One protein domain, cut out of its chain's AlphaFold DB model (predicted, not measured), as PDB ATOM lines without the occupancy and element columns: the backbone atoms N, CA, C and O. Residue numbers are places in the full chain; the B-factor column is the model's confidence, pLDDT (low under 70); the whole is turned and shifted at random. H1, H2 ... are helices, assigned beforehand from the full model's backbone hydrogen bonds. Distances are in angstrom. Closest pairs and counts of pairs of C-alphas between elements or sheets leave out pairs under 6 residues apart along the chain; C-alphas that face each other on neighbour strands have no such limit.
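Overview. This is residues 248 to 319 of the 335 residues of a protein of Oryza sativa subsp. indica (UniProt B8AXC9). A small cluster of crossed helices, in which H2 bridges the longest helix, H4, and two short helices, H3 and H5, with H1 at the far end of H2 from H3. The link from H3 to H4 makes a large loop, and its residues 273 to 281 stick out from the body. The printed part has 72 residues with five named helices, H1 to H5 in that order along the chain, and no named strand; the class is all helix. It is compact, with a radius of gyration of the C-alphas of 12.5 A, and spans 38 by 28 by 21 A.

Along the chain. H1, residues 248 to 251, begins at C-alpha 248 at (90.671, 91.875, 88.135) and is 5.5 A long. H2, residues 254 to 263, measures 14.4 A from first to last C-alpha, and H3, residues 265 to 270, measures 8.7 A. H4, residues 284 to 299, runs 22.2 A from C-alpha 284 at (104.349, 117.574, 84.721). H5, residues 305 to 311, is 9.7 A long and ends at C-alpha 311 at (97.402, 93.973, 100.768).

Arrangement. H2 is the hub, touching three helices. H1 and H2 meet only through their link. H2 and H3 only just touch, and only at the corner by their link, about perpendicular at 81 degrees; their closest C-alphas, those of Val 260 and Tyr 268, are 6.3 A apart. H2 and H4 only just touch, with 3 pairs of C-alphas within 8 A, at a steep tilt of 64 degrees, opposite ways; the closest are those of Thr 256 and Gln 293, 6.8 A. H4 touches H2 with residues 293 to 297 alone. H2 touches H5 at a tilt of 37 degrees, only just steep, opposite ways; the closest C-alphas, those of Ile 261 and Lys 309, are 7.1 A apart. H3 and H5 only just touch, with 3 pairs within 8 A, at a steep tilt of 62 degrees, opposite ways; the closest C-alphas, those of Glu 265 and Phe 305, are 6.0 A apart. H4 is near both H1 and H3, while H4 and H5 are only just apart, with closest C-alphas at 8.3 A. In H2, H3, H4 and H5 every O i to N i+4 pair is within hydrogen-bond range; H1 is too short for such a pair.

Size, cuts and confidence. The two C-alphas farthest apart, those of Asp 248 and Gln 278, are 38.5 A from each other. Without residues 273 to 281, which stand free, the body spans 31 by 29 by 23 A. The link from H3 to H4, 13 residues, is long, and the other links are tight. The printed part has no cut. The mean pLDDT of the printed part is 92.7, and no printed residue is under 70.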
ATOM      1  N   ASP A 248      90.353  91.475  89.505       84.06
ATOM      2  CA  ASP A 248      90.671  91.875  88.135       84.06
ATOM      3  C   ASP A 248      91.504  93.170  88.087       84.06
ATOM      4  O   ASP A 248      92.574  93.204  87.481       84.06
ATOM      5  N   LYS A 249      91.088  94.207  88.819       84.62
ATOM      6  CA  LYS A 249      91.782  95.495  88.899       84.62
ATOM      7  C   LYS A 249      93.126  95.379  89.606       84.62
ATOM      8  O   LYS A 249      94.069  96.075  89.242       84.62
ATOM      9  N   HIS A 250      93.235  94.530  90.620       90.94
ATOM     10  CA  HIS A 250      94.461  94.393  91.403       90.94
ATOM     11  C   HIS A 250      95.554  93.642  90.635       90.94
ATOM     12  O   HIS A 250      96.722  94.025  90.714       90.94
ATOM     13  N   PHE A 251      95.187  92.638  89.834       91.62
ATOM     14  CA  PHE A 251      96.134  91.847  89.045       91.62
ATOM     15  C   PHE A 251      96.929  92.691  88.041       91.62
ATOM     16  O   PHE A 251      98.111  92.434  87.822       91.62
ATOM     17  N   HIS A 252      96.315  93.738  87.486       91.69
ATOM     18  CA  HIS A 252      96.977  94.661  86.560       91.69
ATOM     19  C   HIS A 252      97.810  95.753  87.249       91.69
ATOM     20  O   HIS A 252      98.617  96.402  86.590       91.69
ATOM     21  N   ASN A 253      97.642  95.952  88.559       94.62
ATOM     22  CA  ASN A 253      98.241  97.066  89.303       94.62
ATOM     23  C   ASN A 253      99.336  96.639  90.293       94.62
ATOM     24  O   ASN A 253      99.850  97.478  91.035       94.62
ATOM     25  N   TRP A 254      99.729  95.360  90.311       96.06
ATOM     26  CA  TRP A 254     100.739  94.850  91.246       96.06
ATOM     27  C   TRP A 254     102.070  95.617  91.179       96.06
ATOM     28  O   TRP A 254     102.619  95.972  92.221       96.06
ATOM     29  N   SER A 255     102.563  95.934  89.977       95.25
ATOM     30  CA  SER A 255     103.797  96.716  89.792       95.25
ATOM     31  C   SER A 255     103.681  98.123  90.386       95.25
ATOM     32  O   SER A 255     104.582  98.562  91.098       95.25
ATOM     33  N   THR A 256     102.546  98.794  90.178       95.94
ATOM     34  CA  THR A 256     102.240 100.101  90.772       95.94
ATOM     35  C   THR A 256     102.263 100.039  92.298       95.94
ATOM     36  O   THR A 256     102.873 100.894  92.939       95.94
ATOM     37  N   TYR A 257     101.656  99.010  92.896       97.38
ATOM     38  CA  TYR A 257     101.682  98.824  94.349       97.38
ATOM     39  C   TYR A 257     103.105  98.617  94.877       97.38
ATOM     40  O   TYR A 257     103.479  99.215  95.883       97.38
ATOM     41  N   CYS A 258     103.913  97.816  94.177       97.12
ATOM     42  CA  CYS A 258     105.317  97.595  94.517       97.12
ATOM     43  C   CYS A 258     106.132  98.896  94.477       97.12
ATOM     44  O   CYS A 258     106.951  99.130  95.362       97.12
ATOM     45  N   ASP A 259     105.894  99.745  93.475       95.88
ATOM     46  CA  ASP A 259     106.591 101.025  93.320       95.88
ATOM     47  C   ASP A 259     106.272 102.000  94.447       95.88
ATOM     48  O   ASP A 259     107.181 102.616  95.001       95.88
ATOM     49  N   VAL A 260     104.997 102.102  94.821       96.56
ATOM     50  CA  VAL A 260     104.569 102.966  95.925       96.56
ATOM     51  C   VAL A 260     105.114 102.456  97.260       96.56
ATOM     52  O   VAL A 260     105.620 103.249  98.047       96.56
ATOM     53  N   ILE A 261     105.076 101.141  97.512       97.00
ATOM     54  CA  ILE A 261     105.656 100.567  98.736       97.00
ATOM     55  C   ILE A 261     107.154 100.848  98.805       97.00
ATOM     56  O   ILE A 261     107.635 101.276  99.846       97.00
ATOM     57  N   ARG A 262     107.886 100.653  97.705       95.44
ATOM     58  CA  ARG A 262     109.329 100.911  97.646       95.44
ATOM     59  C   ARG A 262     109.679 102.379  97.893       95.44
ATOM     60  O   ARG A 262     110.721 102.651  98.475       95.44
ATOM     61  N   ALA A 263     108.833 103.310  97.455       94.75
ATOM     62  CA  ALA A 263     109.038 104.739  97.685       94.75
ATOM     63  C   ALA A 263     108.823 105.159  99.156       94.75
ATOM     64  O   ALA A 263     109.270 106.236  99.550       94.75
ATOM     65  N   GLY A 264     108.175 104.315  99.963       96.62
ATOM     66  CA  GLY A 264     107.982 104.524 101.394       96.62
ATOM     67  C   GLY A 264     106.737 105.333 101.765       96.62
ATOM     68  O   GLY A 264     106.004 105.848 100.920       96.62
ATOM     69  N   GLU A 265     106.495 105.425 103.074       97.25
ATOM     70  CA  GLU A 265     105.286 106.029 103.648       97.25
ATOM     71  C   GLU A 265     105.179 107.530 103.359       97.25
ATOM     72  O   GLU A 265     104.108 108.006 102.993       97.25
ATOM     73  N   ASP A 266     106.289 108.267 103.410       95.62
ATOM     74  CA  ASP A 266     106.294 109.699 103.091       95.62
ATOM     75  C   ASP A 266     105.925 109.955 101.626       95.62
ATOM     76  O   ASP A 266     105.190 110.889 101.314       95.62
ATOM     77  N   ALA A 267     106.418 109.118 100.706       94.06
ATOM     78  CA  ALA A 267     106.056 109.218  99.297       94.06
ATOM     79  C   ALA A 267     104.583 108.883  99.076       94.06
ATOM     80  O   ALA A 267     103.922 109.572  98.306       94.06
ATOM     81  N   TYR A 268     104.071 107.871  99.780       96.56
ATOM     82  CA  TYR A 268     102.650 107.556  99.787       96.56
ATOM     83  C   TYR A 268     101.820 108.756 100.263       96.56
ATOM     84  O   TYR A 268     100.894 109.148  99.562       96.56
ATOM     85  N   ASN A 269     102.160 109.371 101.401       95.56
ATOM     86  CA  ASN A 269     101.406 110.497 101.964       95.56
ATOM     87  C   ASN A 269     101.363 111.694 101.003       95.56
ATOM     88  O   ASN A 269     100.287 112.240 100.759       95.56
ATOM     89  N   ARG A 270     102.483 112.000 100.332       93.38
ATOM     90  CA  ARG A 270     102.555 113.040  99.289       93.38
ATOM     91  C   ARG A 270     101.611 112.823  98.102       93.38
ATOM     92  O   ARG A 270     101.263 113.792  97.432       93.38
ATOM     93  N   LEU A 271     101.181 111.588  97.819       94.12
ATOM     94  CA  LEU A 271     100.176 111.329  96.775       94.12
ATOM     95  C   LEU A 271      98.787 111.865  97.155       94.12
ATOM     96  O   LEU A 271      97.948 112.056  96.276       94.12
ATOM     97  N   PHE A 272      98.528 112.081  98.447       93.38
ATOM     98  CA  PHE A 272      97.232 112.507  98.978       93.38
ATOM     99  C   PHE A 272      97.254 113.912  99.582       93.38
ATOM    100  O   PHE A 272      96.190 114.436  99.898       93.38
ATOM    101  N   GLU A 273      98.432 114.514  99.728       90.75
ATOM    102  CA  GLU A 273      98.588 115.899 100.159       90.75
ATOM    103  C   GLU A 273      98.120 116.873  99.071       90.75
ATOM    104  O   GLU A 273      98.510 116.780  97.902       90.75
ATOM    105  N   ASP A 274      97.318 117.856  99.476       86.19
ATOM    106  CA  ASP A 274      96.977 118.992  98.630       86.19
ATOM    107  C   ASP A 274      98.132 120.006  98.683       86.19
ATOM    108  O   ASP A 274      98.183 120.879  99.549       86.19
ATOM    109  N   ILE A 275      99.102 119.860  97.774       83.00
ATOM    110  CA  ILE A 275     100.241 120.782  97.661       83.00
ATOM    111  C   ILE A 275      99.794 122.037  96.890       83.00
ATOM    112  O   ILE A 275      99.346 121.911  95.744       83.00
ATOM    113  N   PRO A 276      99.934 123.252  97.457       83.50
ATOM    114  CA  PRO A 276      99.628 124.485  96.741       83.50
ATOM    115  C   PRO A 276     100.449 124.609  95.445       83.50
ATOM    116  O   PRO A 276     101.647 124.312  95.457       83.50
ATOM    117  N   PRO A 277      99.871 125.104  94.332       82.69
ATOM    118  CA  PRO A 277     100.575 125.184  93.049       82.69
ATOM    119  C   PRO A 277     101.910 125.939  93.100       82.69
ATOM    120  O   PRO A 277     102.830 125.573  92.372       82.69
ATOM    121  N   GLN A 278     102.033 126.960  93.960       84.69
ATOM    122  CA  GLN A 278     103.271 127.734  94.117       84.69
ATOM    123  C   GLN A 278     104.436 126.951  94.752       84.69
ATOM    124  O   GLN A 278     105.591 127.315  94.535       84.69
ATOM    125  N   ASP A 279     104.150 125.875  95.490       84.50
ATOM    126  CA  ASP A 279     105.150 125.093  96.227       84.50
ATOM    127  C   ASP A 279     105.502 123.773  95.515       84.50
ATOM    128  O   ASP A 279     106.470 123.093  95.868       84.50
ATOM    129  N   ASP A 280     104.752 123.411  94.468       88.06
ATOM    130  CA  ASP A 280     104.915 122.146  93.759       88.06
ATOM    131  C   ASP A 280     106.015 122.202  92.686       88.06
ATOM    132  O   ASP A 280     105.780 122.513  91.515       88.06
ATOM    133  N   ARG A 281     107.232 121.826  93.094       91.00
ATOM    134  CA  ARG A 281     108.428 121.752  92.234       91.00
ATOM    135  C   ARG A 281     108.491 120.515  91.325       91.00
ATOM    136  O   ARG A 281     109.508 120.312  90.661       91.00
ATOM    137  N   ARG A 282     107.470 119.650  91.307       90.44
ATOM    138  CA  ARG A 282     107.466 118.442  90.459       90.44
ATOM    139  C   ARG A 282     107.330 118.803  88.977       90.44
ATOM    140  O   ARG A 282     106.688 119.788  88.622       90.44
ATOM    141  N   THR A 283     107.888 117.969  88.101       93.12
ATOM    142  CA  THR A 283     107.643 118.061  86.652       93.12
ATOM    143  C   THR A 283     106.224 117.596  86.317       93.12
ATOM    144  O   THR A 283     105.643 116.802  87.056       93.12
ATOM    145  N   ASP A 284     105.677 118.019  85.175       91.81
ATOM    146  CA  ASP A 284     104.349 117.574  84.721       91.81
ATOM    147  C   ASP A 284     104.260 116.048  84.561       91.81
ATOM    148  O   ASP A 284     103.239 115.439  84.878       91.81
ATOM    149  N   GLU A 285     105.352 115.407  84.134       92.00
ATOM    150  CA  GLU A 285     105.450 113.947  84.049       92.00
ATOM    151  C   GLU A 285     105.332 113.284  85.426       92.00
ATOM    152  O   GLU A 285     104.612 112.296  85.575       92.00
ATOM    153  N   GLN A 286     106.000 113.842  86.442       91.00
ATOM    154  CA  GLN A 286     105.919 113.333  87.807       91.00
ATOM    155  C   GLN A 286     104.525 113.566  88.398       91.00
ATOM    156  O   GLN A 286     103.965 112.646  88.983       91.00
ATOM    157  N   LYS A 287     103.923 114.746  88.185       92.12
ATOM    158  CA  LYS A 287     102.548 115.042  88.625       92.12
ATOM    159  C   LYS A 287     101.546 114.070  88.012       92.12
ATOM    160  O   LYS A 287     100.687 113.549  88.716       92.12
ATOM    161  N   LYS A 288     101.680 113.782  86.713       93.62
ATOM    162  CA  LYS A 288     100.840 112.799  86.024       93.62
ATOM    163  C   LYS A 288     101.019 111.397  86.607       93.62
ATOM    164  O   LYS A 288     100.029 110.740  86.907       93.62
ATOM    165  N   LYS A 289     102.264 110.958  86.811       93.75
ATOM    166  CA  LYS A 289     102.561 109.654  87.420       93.75
ATOM    167  C   LYS A 289     101.970 109.540  88.827       93.75
ATOM    168  O   LYS A 289     101.318 108.542  89.122       93.75
ATOM    169  N   ASP A 290     102.162 110.553  89.670       94.19
ATOM    170  CA  ASP A 290     101.615 110.603  91.029       94.19
ATOM    171  C   ASP A 290     100.079 110.550  90.996       94.19
ATOM    172  O   ASP A 290      99.462 109.794  91.746       94.19
ATOM    173  N   GLN A 291      99.450 111.290  90.078       94.62
ATOM    174  CA  GLN A 291      97.999 111.288  89.893       94.62
ATOM    175  C   GLN A 291      97.469 109.918  89.438       94.62
ATOM    176  O   GLN A 291      96.443 109.455  89.948       94.62
ATOM    177  N   ASP A 292      98.163 109.247  88.516       94.62
ATOM    178  CA  ASP A 292      97.817 107.899  88.056       94.62
ATOM    179  C   ASP A 292      97.929 106.890  89.215       94.62
ATOM    180  O   ASP A 292      97.009 106.103  89.453       94.62
ATOM    181  N   GLN A 293      99.010 106.958  90.003       95.56
ATOM    182  CA  GLN A 293      99.206 106.121  91.194       95.56
ATOM    183  C   GLN A 293      98.124 106.363  92.251       95.56
ATOM    184  O   GLN A 293      97.514 105.407  92.734       95.56
ATOM    185  N   ARG A 294      97.830 107.630  92.570       95.19
ATOM    186  CA  ARG A 294      96.754 108.023  93.495       95.19
ATOM    187  C   ARG A 294      95.413 107.448  93.044       95.19
ATOM    188  O   ARG A 294      94.697 106.850  93.844       95.19
ATOM    189  N   THR A 295      95.093 107.583  91.758       94.50
ATOM    190  CA  THR A 295      93.843 107.077  91.173       94.50
ATOM    191  C   THR A 295      93.738 105.559  91.316       94.50
ATOM    192  O   THR A 295      92.697 105.045  91.726       94.50
ATOM    193  N   VAL A 296      94.824 104.832  91.038       94.00
ATOM    194  CA  VAL A 296      94.893 103.373  91.208       94.00
ATOM    195  C   VAL A 296      94.669 102.957  92.667       94.00
ATOM    196  O   VAL A 296      93.911 102.019  92.916       94.00
ATOM    197  N   LEU A 297      95.291 103.643  93.629       93.88
ATOM    198  CA  LEU A 297      95.169 103.334  95.060       93.88
ATOM    199  C   LEU A 297      93.763 103.626  95.604       93.88
ATOM    200  O   LEU A 297      93.189 102.782  96.297       93.88
ATOM    201  N   LEU A 298      93.180 104.773  95.242       92.19
ATOM    202  CA  LEU A 298      91.818 105.150  95.638       92.19
ATOM    203  C   LEU A 298      90.777 104.173  95.084       92.19
ATOM    204  O   LEU A 298      89.942 103.674  95.835       92.19
ATOM    205  N   ASN A 299      90.872 103.827  93.796       89.88
ATOM    206  CA  ASN A 299      89.974 102.857  93.161       89.88
ATOM    207  C   ASN A 299      90.099 101.443  93.749       89.88
ATOM    208  O   ASN A 299      89.185 100.633  93.604       89.88
ATOM    209  N   ALA A 300      91.236 101.143  94.378       89.25
ATOM    210  CA  ALA A 300      91.521  99.884  95.052       89.25
ATOM    211  C   ALA A 300      91.095  99.875  96.536       89.25
ATOM    212  O   ALA A 300      91.248  98.848  97.194       89.25
ATOM    213  N   GLY A 301      90.605 100.997  97.083       90.44
ATOM    214  CA  GLY A 301      90.297 101.127  98.513       90.44
ATOM    215  C   GLY A 301      91.536 101.088  99.420       90.44
ATOM    216  O   GLY A 301      91.431 100.811 100.618       90.44
ATOM    217  N   LEU A 302      92.721 101.342  98.861       92.88
ATOM    218  CA  LEU A 302      94.002 101.344  99.566       92.88
ATOM    219  C   LEU A 302      94.333 102.773 100.001       92.88
ATOM    220  O   LEU A 302      95.267 103.378  99.496       92.88
ATOM    221  N   ASP A 303      93.520 103.299 100.917       92.38
ATOM    222  CA  ASP A 303      93.543 104.688 101.408       92.38
ATOM    223  C   ASP A 303      94.601 104.978 102.492       92.38
ATOM    224  O   ASP A 303      94.753 106.116 102.927       92.38
ATOM    225  N   SER A 304      95.381 103.977 102.907       95.38
ATOM    226  CA  SER A 304      96.515 104.159 103.818       95.38
ATOM    227  C   SER A 304      97.682 103.243 103.461       95.38
ATOM    228  O   SER A 304      97.492 102.104 103.016       95.38
ATOM    229  N   PHE A 305      98.902 103.695 103.759       96.81
ATOM    230  CA  PHE A 305     100.116 102.909 103.535       96.81
ATOM    231  C   PHE A 305     100.087 101.567 104.284       96.81
ATOM    232  O   PHE A 305     100.509 100.530 103.772       96.81
ATOM    233  N   THR A 306      99.502 101.546 105.486       96.38
ATOM    234  CA  THR A 306      99.305 100.310 106.257       96.38
ATOM    235  C   THR A 306      98.366  99.324 105.555       96.38
ATOM    236  O   THR A 306      98.655  98.123 105.557       96.38
ATOM    237  N   LYS A 307      97.266  99.784 104.937       94.69
ATOM    238  CA  LYS A 307      96.392  98.904 104.140       94.69
ATOM    239  C   LYS A 307      97.130  98.365 102.918       94.69
ATOM    240  O   LYS A 307      97.091  97.159 102.695       94.69
ATOM    241  N   LEU A 308      97.859  99.220 102.198       96.19
ATOM    242  CA  LEU A 308      98.676  98.828 101.046       96.19
ATOM    243  C   LEU A 308      99.690  97.728 101.412       96.19
ATOM    244  O   LEU A 308      99.719  96.682 100.763       96.19
ATOM    245  N   LYS A 309     100.445  97.896 102.507       96.25
ATOM    246  CA  LYS A 309     101.403  96.884 102.989       96.25
ATOM    247  C   LYS A 309     100.749  95.552 103.359       96.25
ATOM    248  O   LYS A 309     101.303  94.497 103.091       96.25
ATOM    249  N   LYS A 310      99.564  95.579 103.979       94.81
ATOM    250  CA  LYS A 310      98.817  94.352 104.318       94.81
ATOM    251  C   LYS A 310      98.198  93.680 103.087       94.81
ATOM    252  O   LYS A 310      97.863  92.494 103.145       94.81
ATOM    253  N   PHE A 311      98.004  94.439 102.010       95.06
ATOM    254  CA  PHE A 311      97.402  93.973 100.768       95.06
ATOM    255  C   PHE A 311      98.410  93.306  99.824       95.06
ATOM    256  O   PHE A 311      98.039  92.366  99.123       95.06
ATOM    257  N   VAL A 312      99.672  93.742  99.830       97.00
ATOM    258  CA  VAL A 312     100.751  93.170  99.007       97.00
ATOM    259  C   VAL A 312     101.559  92.147  99.807       97.00
ATOM    260  O   VAL A 312     102.030  92.419 100.904       97.00
ATOM    261  N   GLY A 313     101.715  90.945  99.260       97.12
ATOM    262  CA  GLY A 313     102.411  89.823  99.891       97.12
ATOM    263  C   GLY A 313     103.863  89.652  99.453       97.12
ATOM    264  O   GLY A 313     104.640  89.057 100.192       97.12
ATOM    265  N   VAL A 314     104.223  90.167  98.276       97.62
ATOM    266  CA  VAL A 314     105.581  90.125  97.717       97.62
ATOM    267  C   VAL A 314     105.790  91.317  96.784       97.62
ATOM    268  O   VAL A 314     104.854  91.746  96.101       97.62
ATOM    269  N   ILE A 315     107.004  91.856  96.768       97.06
ATOM    270  CA  ILE A 315     107.396  93.014  95.964       97.06
ATOM    271  C   ILE A 315     108.223  92.547  94.769       97.06
ATOM    272  O   ILE A 315     109.163  91.773  94.922       97.06
ATOM    273  N   LEU A 316     107.893  93.043  93.579       95.38
ATOM    274  CA  LEU A 316     108.658  92.790  92.359       95.38
ATOM    275  C   LEU A 316     110.103  93.296  92.505       95.38
ATOM    276  O   LEU A 316     110.293  94.424  92.962       95.38
ATOM    277  N   HIS A 317     111.101  92.518  92.081       91.75
ATOM    278  CA  HIS A 317     112.486  92.993  92.001       91.75
ATOM    279  C   HIS A 317     112.588  94.149  90.994       91.75
ATOM    280  O   HIS A 317     112.004  94.080  89.918       91.75
ATOM    281  N   LYS A 318     113.329  95.208  91.322       88.00
ATOM    282  CA  LYS A 318     113.703  96.249  90.355       88.00
ATOM    283  C   LYS A 318     115.188  96.510  90.479       88.00
ATOM    284  O   LYS A 318     115.669  96.746  91.587       88.00
ATOM    285  N   THR A 319     115.891  96.490  89.355       75.94
ATOM    286  CA  THR A 319     117.298  96.885  89.315       75.94
ATOM    287  C   THR A 319     117.407  98.395  89.546       75.94
ATOM    288  O   THR A 319     116.516  99.164  89.179       75.94
TER     289      THR A 319